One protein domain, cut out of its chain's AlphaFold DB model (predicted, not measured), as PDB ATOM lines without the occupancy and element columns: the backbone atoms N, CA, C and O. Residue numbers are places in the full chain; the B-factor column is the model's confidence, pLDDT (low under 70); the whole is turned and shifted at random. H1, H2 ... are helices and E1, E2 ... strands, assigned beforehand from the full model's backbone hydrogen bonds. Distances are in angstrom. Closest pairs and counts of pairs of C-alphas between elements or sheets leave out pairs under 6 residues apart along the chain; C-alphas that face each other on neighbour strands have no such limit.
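This is residues 2 to 50 of the 212 residues of the protein "Peptidase_M1 domain-containing protein" of Thorarchaeota archaeon (strain OWC) (UniProt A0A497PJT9). One long helix, H2, packs with its second half on the small hairpin of E1 and E2 and nearer its start on the four-residue helix H1; the loop after H1 folds the backbone back into H2, and residues 26 to 31 stick out at that turn. The opening residues 2 to 3 pair briefly, parallel, with residues 18 to 19 of E2. The 49 printed residues hold E1, E2, H1 and H2 in that order, a mixed class of helices and strands with one antiparallel sheet, E1 - E2. The whole is only just compact, close to loose, with a radius of gyration of the C-alphas of 11.2 A, and only just elongated, spanning 32 by 21 by 13 A.

Look first at E1, residues 10 to 12, and E2, residues 15 to 19: this antiparallel hairpin has directions 173 degrees apart, with N 10 and O 17 at 2.9 A and N 17 and O 10 at 2.8 A, within hydrogen-bond range. Next find H1, residues 20 to 23, which is apart from E1. H2, residues 31 to 49, touches H1 with residues 33 to 41 alone; their closest C-alphas, of Ala 22 and Ala 37, are 4.9 A apart. H2's closest C-alpha to each strand is that of Glu 44, 5.2 A from Ala 11 and 6.6 A from Ile 16. In H2, 13 of 15 O i to N i+4 pairs are within hydrogen-bond range; H1 is too short for such a pair.

Find C-alpha 10 at (179.248, 94.389, 235.180), where E1 begins its 6.7 A. E2 covers 13.1 A and H1 5.5 A. From C-alpha 31 at (182.439, 79.242, 253.816), H2 runs 27.0 A to C-alpha 49 at (168.442, 99.292, 242.449), with a kink of 27 degrees near residue 43.

The two C-alphas farthest apart, of His 27 and Asn 50, are 33.7 A apart. The printed part has no cut and no long link, and no printed residue has a pLDDT under 70.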
ATOM      1  N   GLU A   2     178.159  83.876 233.366       89.69
ATOM      2  CA  GLU A   2     179.555  83.740 233.777       89.69
ATOM      3  C   GLU A   2     180.481  84.107 232.609       89.69
ATOM      4  O   GLU A   2     180.201  83.740 231.463       89.69
ATOM      5  N   ILE A   3     181.552  84.843 232.893       91.69
ATOM      6  CA  ILE A   3     182.617  85.188 231.943       91.69
ATOM      7  C   ILE A   3     183.973  84.677 232.462       91.69
ATOM      8  O   ILE A   3     184.096  84.421 233.661       91.69
ATOM      9  N   PRO A   4     184.993  84.516 231.593       92.38
ATOM     10  CA  PRO A   4     186.285  83.963 231.994       92.38
ATOM     11  C   PRO A   4     186.964  84.718 233.143       92.38
ATOM     12  O   PRO A   4     186.728  85.906 233.357       92.38
ATOM     13  N   GLU A   5     187.863  84.019 233.833       88.44
ATOM     14  CA  GLU A   5     188.690  84.570 234.911       88.44
ATOM     15  C   GLU A   5     189.556  85.755 234.448       88.44
ATOM     16  O   GLU A   5     189.970  85.838 233.288       88.44
ATOM     17  N   GLY A   6     189.865  86.659 235.378       82.75
ATOM     18  CA  GLY A   6     190.708  87.835 235.141       82.75
ATOM     19  C   GLY A   6     189.984  89.038 234.525       82.75
ATOM     20  O   GLY A   6     190.606  90.086 234.344       82.75
ATOM     21  N   TYR A   7     188.687  88.918 234.233       84.25
ATOM     22  CA  TYR A   7     187.833  90.030 233.812       84.25
ATOM     23  C   TYR A   7     187.124  90.692 235.007       84.25
ATOM     24  O   TYR A   7     186.914  90.075 236.052       84.25
ATOM     25  N   GLY A   8     186.738  91.962 234.843       83.81
ATOM     26  CA  GLY A   8     185.822  92.647 235.762       83.81
ATOM     27  C   GLY A   8     184.373  92.192 235.561       83.81
ATOM     28  O   GLY A   8     184.041  91.650 234.511       83.81
ATOM     29  N   SER A   9     183.522  92.417 236.562       88.56
ATOM     30  CA  SER A   9     182.077  92.155 236.463       88.56
ATOM     31  C   SER A   9     181.315  93.433 236.107       88.56
ATOM     32  O   SER A   9     181.852  94.535 236.242       88.56
ATOM     33  N   GLU A  10     180.108  93.273 235.573       88.69
ATOM     34  CA  GLU A  10     179.248  94.389 235.180       88.69
ATOM     35  C   GLU A  10     177.772  94.018 235.322       88.69
ATOM     36  O   GLU A  10     177.309  92.994 234.803       88.69
ATOM     37  N   ALA A  11     177.011  94.905 235.954       87.81
ATOM     38  CA  ALA A  11     175.566  94.834 236.029       87.81
ATOM     39  C   ALA A  11     174.901  95.814 235.057       87.81
ATOM     40  O   ALA A  11     175.104  97.026 235.099       87.81
ATOM     41  N   SER A  12     174.012  95.278 234.227       81.44
ATOM     42  CA  SER A  12     173.037  96.036 233.446       81.44
ATOM     43  C   SER A  12     171.618  95.618 233.854       81.44
ATOM     44  O   SER A  12     171.442  94.511 234.370       81.44
ATOM     45  N   PRO A  13     170.573  96.429 233.583       77.81
ATOM     46  CA  PRO A  13     169.214  96.156 234.066       77.81
ATOM     47  C   PRO A  13     168.653  94.759 233.752       77.81
ATOM     48  O   PRO A  13     167.788  94.279 234.476       77.81
ATOM     49  N   ASN A  14     169.128  94.103 232.685       83.62
ATOM     50  CA  ASN A  14     168.635  92.791 232.248       83.62
ATOM     51  C   ASN A  14     169.713  91.693 232.233       83.62
ATOM     52  O   ASN A  14     169.413  90.554 231.873       83.62
ATOM     53  N   LEU A  15     170.968  92.017 232.553       87.81
ATOM     54  CA  LEU A  15     172.081  91.077 232.454       87.81
ATOM     55  C   LEU A  15     173.199  91.470 233.414       87.81
ATOM     56  O   LEU A  15     173.739  92.569 233.319       87.81
ATOM     57  N   ILE A  16     173.584  90.524 234.265       91.12
ATOM     58  CA  ILE A  16     174.822  90.581 235.042       91.12
ATOM     59  C   ILE A  16     175.862  89.715 234.331       91.12
ATOM     60  O   ILE A  16     175.606  88.531 234.070       91.12
ATOM     61  N   LEU A  17     177.012  90.295 234.007       90.31
ATOM     62  CA  LEU A  17     178.222  89.584 233.608       90.31
ATOM     63  C   LEU A  17     179.089  89.405 234.853       90.31
ATOM     64  O   LEU A  17     179.520  90.387 235.444       90.31
ATOM     65  N   GLN A  18     179.330  88.158 235.252       93.56
ATOM     66  CA  GLN A  18     180.059  87.831 236.475       93.56
ATOM     67  C   GLN A  18     181.304  87.020 236.135       93.56
ATOM     68  O   GLN A  18     181.197  85.987 235.477       93.56
ATOM     69  N   THR A  19     182.478  87.454 236.590       91.44
ATOM     70  CA  THR A  19     183.706  86.658 236.428       91.44
ATOM     71  C   THR A  19     183.613  85.319 237.163       91.44
ATOM     72  O   THR A  19     183.126  85.257 238.296       91.44
ATOM     73  N   ALA A  20     184.136  84.259 236.542       89.69
ATOM     74  CA  ALA A  20     184.288  82.934 237.138       89.69
ATOM     75  C   ALA A  20     185.097  82.953 238.451       89.69
ATOM     76  O   ALA A  20     184.906  82.087 239.306       89.69
ATOM     77  N   ASP A  21     185.940  83.974 238.666       87.69
ATOM     78  CA  ASP A  21     186.658  84.179 239.932       87.69
ATOM     79  C   ASP A  21     185.714  84.275 241.147       87.69
ATOM     80  O   ASP A  21     186.105  83.895 242.247       87.69
ATOM     81  N   ALA A  22     184.464  84.718 240.950       87.00
ATOM     82  CA  ALA A  22     183.460  84.806 242.011       87.00
ATOM     83  C   ALA A  22     182.956  83.440 242.507       87.00
ATOM     84  O   ALA A  22     182.343  83.376 243.567       87.00
ATOM     85  N   PHE A  23     183.179  82.359 241.752       88.00
ATOM     86  CA  PHE A  23     182.617  81.031 242.027       88.00
ATOM     87  C   PHE A  23     183.681  79.983 242.384       88.00
ATOM     88  O   PHE A  23     183.388  78.787 242.449       88.00
ATOM     89  N   LYS A  24     184.925  80.409 242.630       86.31
ATOM     90  CA  LYS A  24     186.024  79.513 243.009       86.31
ATOM     91  C   LYS A  24     185.845  79.004 244.438       86.31
ATOM     92  O   LYS A  24     185.951  79.774 245.387       86.31
ATOM     93  N   ALA A  25     185.656  77.694 244.591       87.25
ATOM     94  CA  ALA A  25     185.560  77.021 245.886       87.25
ATOM     95  C   ALA A  25     186.461  75.780 245.942       87.25
ATOM     96  O   ALA A  25     186.541  75.024 244.972       87.25
ATOM     97  N   GLY A  26     187.122  75.549 247.082       82.81
ATOM     98  CA  GLY A  26     187.926  74.338 247.288       82.81
ATOM     99  C   GLY A  26     187.080  73.084 247.546       82.81
ATOM    100  O   GLY A  26     187.501  71.972 247.226       82.81
ATOM    101  N   HIS A  27     185.886  73.258 248.118       85.88
ATOM    102  CA  HIS A  27     184.888  72.215 248.369       85.88
ATOM    103  C   HIS A  27     183.475  72.830 248.481       85.88
ATOM    104  O   HIS A  27     183.369  74.042 248.663       85.88
ATOM    105  N   PRO A  28     182.384  72.035 248.408       82.31
ATOM    106  CA  PRO A  28     181.011  72.558 248.416       82.31
ATOM    107  C   PRO A  28     180.650  73.419 249.637       82.31
ATOM    108  O   PRO A  28     179.935  74.402 249.492       82.31
ATOM    109  N   ASP A  29     181.188  73.085 250.814       87.56
ATOM    110  CA  ASP A  29     180.911  73.807 252.068       87.56
ATOM    111  C   ASP A  29     181.961  74.889 252.409       87.56
ATOM    112  O   ASP A  29     182.181  75.210 253.579       87.56
ATOM    113  N   ASP A  30     182.706  75.391 251.419       92.31
ATOM    114  CA  ASP A  30     183.772  76.374 251.645       92.31
ATOM    115  C   ASP A  30     183.160  77.737 251.985       92.31
ATOM    116  O   ASP A  30     182.790  78.526 251.115       92.31
ATOM    117  N   VAL A  31     183.051  78.015 253.286       89.12
ATOM    118  CA  VAL A  31     182.439  79.242 253.816       89.12
ATOM    119  C   VAL A  31     183.128  80.501 253.282       89.12
ATOM    120  O   VAL A  31     182.464  81.512 253.066       89.12
ATOM    121  N   ARG A  32     184.444  80.460 253.026       89.25
ATOM    122  CA  ARG A  32     185.170  81.625 252.496       89.25
ATOM    123  C   ARG A  32     184.831  81.865 251.033       89.25
ATOM    124  O   ARG A  32     184.616  83.011 250.648       89.25
ATOM    125  N   ALA A  33     184.752  80.794 250.246       90.44
ATOM    126  CA  ALA A  33     184.300  80.874 248.864       90.44
ATOM    127  C   ALA A  33     182.852  81.373 248.780       90.44
ATOM    128  O   ALA A  33     182.557  82.255 247.979       90.44
ATOM    129  N   TYR A  34     181.966  80.890 249.657       92.38
ATOM    130  CA  TYR A  34     180.589  81.377 249.726       92.38
ATOM    131  C   TYR A  34     180.519  82.860 250.112       92.38
ATOM    132  O   TYR A  34     179.826  83.627 249.450       92.38
ATOM    133  N   GLN A  35     181.283  83.299 251.117       92.81
ATOM    134  CA  GLN A  35     181.354  84.712 251.493       92.81
ATOM    135  C   GLN A  35     181.851  85.593 250.335       92.81
ATOM    136  O   GLN A  35     181.304  86.672 250.100       92.81
ATOM    137  N   GLN A  36     182.865  85.139 249.592       91.12
ATOM    138  CA  GLN A  36     183.372  85.840 248.412       91.12
ATOM    139  C   GLN A  36     182.332  85.894 247.289       91.12
ATOM    140  O   GLN A  36     182.092  86.970 246.743       91.12
ATOM    141  N   ALA A  37     181.681  84.772 246.985       91.69
ATOM    142  CA  ALA A  37     180.618  84.706 245.989       91.69
ATOM    143  C   ALA A  37     179.454  85.634 246.357       91.69
ATOM    144  O   ALA A  37     178.994  86.403 245.515       91.69
ATOM    145  N   LEU A  38     179.020  85.620 247.623       94.25
ATOM    146  CA  LEU A  38     177.958  86.492 248.121       94.25
ATOM    147  C   LEU A  38     178.343  87.968 247.999       94.25
ATOM    148  O   LEU A  38     177.524  88.775 247.574       94.25
ATOM    149  N   SER A  39     179.590  88.313 248.322       94.00
ATOM    150  CA  SER A  39     180.130  89.662 248.143       94.00
ATOM    151  C   SER A  39     180.096  90.088 246.672       94.00
ATOM    152  O   SER A  39     179.530  91.129 246.358       94.00
ATOM    153  N   TRP A  40     180.644  89.285 245.757       93.50
ATOM    154  CA  TRP A  40     180.841  89.689 244.359       93.50
ATOM    155  C   TRP A  40     179.541  89.656 243.558       93.50
ATOM    156  O   TRP A  40     179.219  90.616 242.871       93.50
ATOM    157  N   VAL A  41     178.759  88.585 243.684       92.81
ATOM    158  CA  VAL A  41     177.452  88.495 243.022       92.81
ATOM    159  C   VAL A  41     176.471  89.471 243.660       92.81
ATOM    160  O   VAL A  41     175.715  90.134 242.955       92.81
ATOM    161  N   GLY A  42     176.491  89.586 244.991       94.25
ATOM    162  CA  GLY A  42     175.660  90.540 245.717       94.25
ATOM    163  C   GLY A  42     175.919  91.970 245.261       94.25
ATOM    164  O   GLY A  42     174.960  92.690 245.006       94.25
ATOM    165  N   HIS A  43     177.185  92.351 245.072       95.62
ATOM    166  CA  HIS A  43     177.579  93.649 244.523       95.62
ATOM    167  C   HIS A  43     176.864  93.963 243.199       95.62
ATOM    168  O   HIS A  43     176.163  94.969 243.085       95.62
ATOM    169  N   GLU A  44     176.961  93.058 242.224       94.75
ATOM    170  CA  GLU A  44     176.336  93.247 240.912       94.75
ATOM    171  C   GLU A  44     174.802  93.215 240.974       94.75
ATOM    172  O   GLU A  44     174.120  93.931 240.242       94.75
ATOM    173  N   VAL A  45     174.218  92.416 241.872       93.94
ATOM    174  CA  VAL A  45     172.762  92.402 242.084       93.94
ATOM    175  C   VAL A  45     172.288  93.714 242.712       93.94
ATOM    176  O   VAL A  45     171.245  94.233 242.319       93.94
ATOM    177  N   ILE A  46     173.049  94.287 243.646       94.50
ATOM    178  CA  ILE A  46     172.710  95.557 244.301       94.50
ATOM    179  C   ILE A  46     172.647  96.707 243.285       94.50
ATOM    180  O   ILE A  46     171.766  97.564 243.389       94.50
ATOM    181  N   HIS A  47     173.500  96.693 242.256       94.12
ATOM    182  CA  HIS A  47     173.462  97.684 241.180       94.12
ATOM    183  C   HIS A  47     172.102  97.790 240.468       94.12
ATOM    184  O   HIS A  47     171.787  98.847 239.919       94.12
ATOM    185  N   LEU A  48     171.253  96.757 240.517       92.00
ATOM    186  CA  LEU A  48     169.922  96.782 239.900       92.00
ATOM    187  C   LEU A  48     168.959  97.796 240.543       92.00
ATOM    188  O   LEU A  48     167.979  98.182 239.906       92.00
ATOM    189  N   TRP A  49     169.227  98.248 241.774       90.75
ATOM    190  CA  TRP A  49     168.442  99.292 242.449       90.75
ATOM    191  C   TRP A  49     169.054 100.693 242.344       90.75
ATOM    192  O   TRP A  49     168.507 101.633 242.925       90.75
ATOM    193  N   ASN A  50     170.172 100.856 241.632       90.12
ATOM    194  CA  ASN A  50     170.860 102.140 241.567       90.12
ATOM    195  C   ASN A  50     170.054 103.221 240.843       90.12
ATOM    196  O   ASN A  50     169.229 102.974 239.963       90.12
TER     197      ASN A  50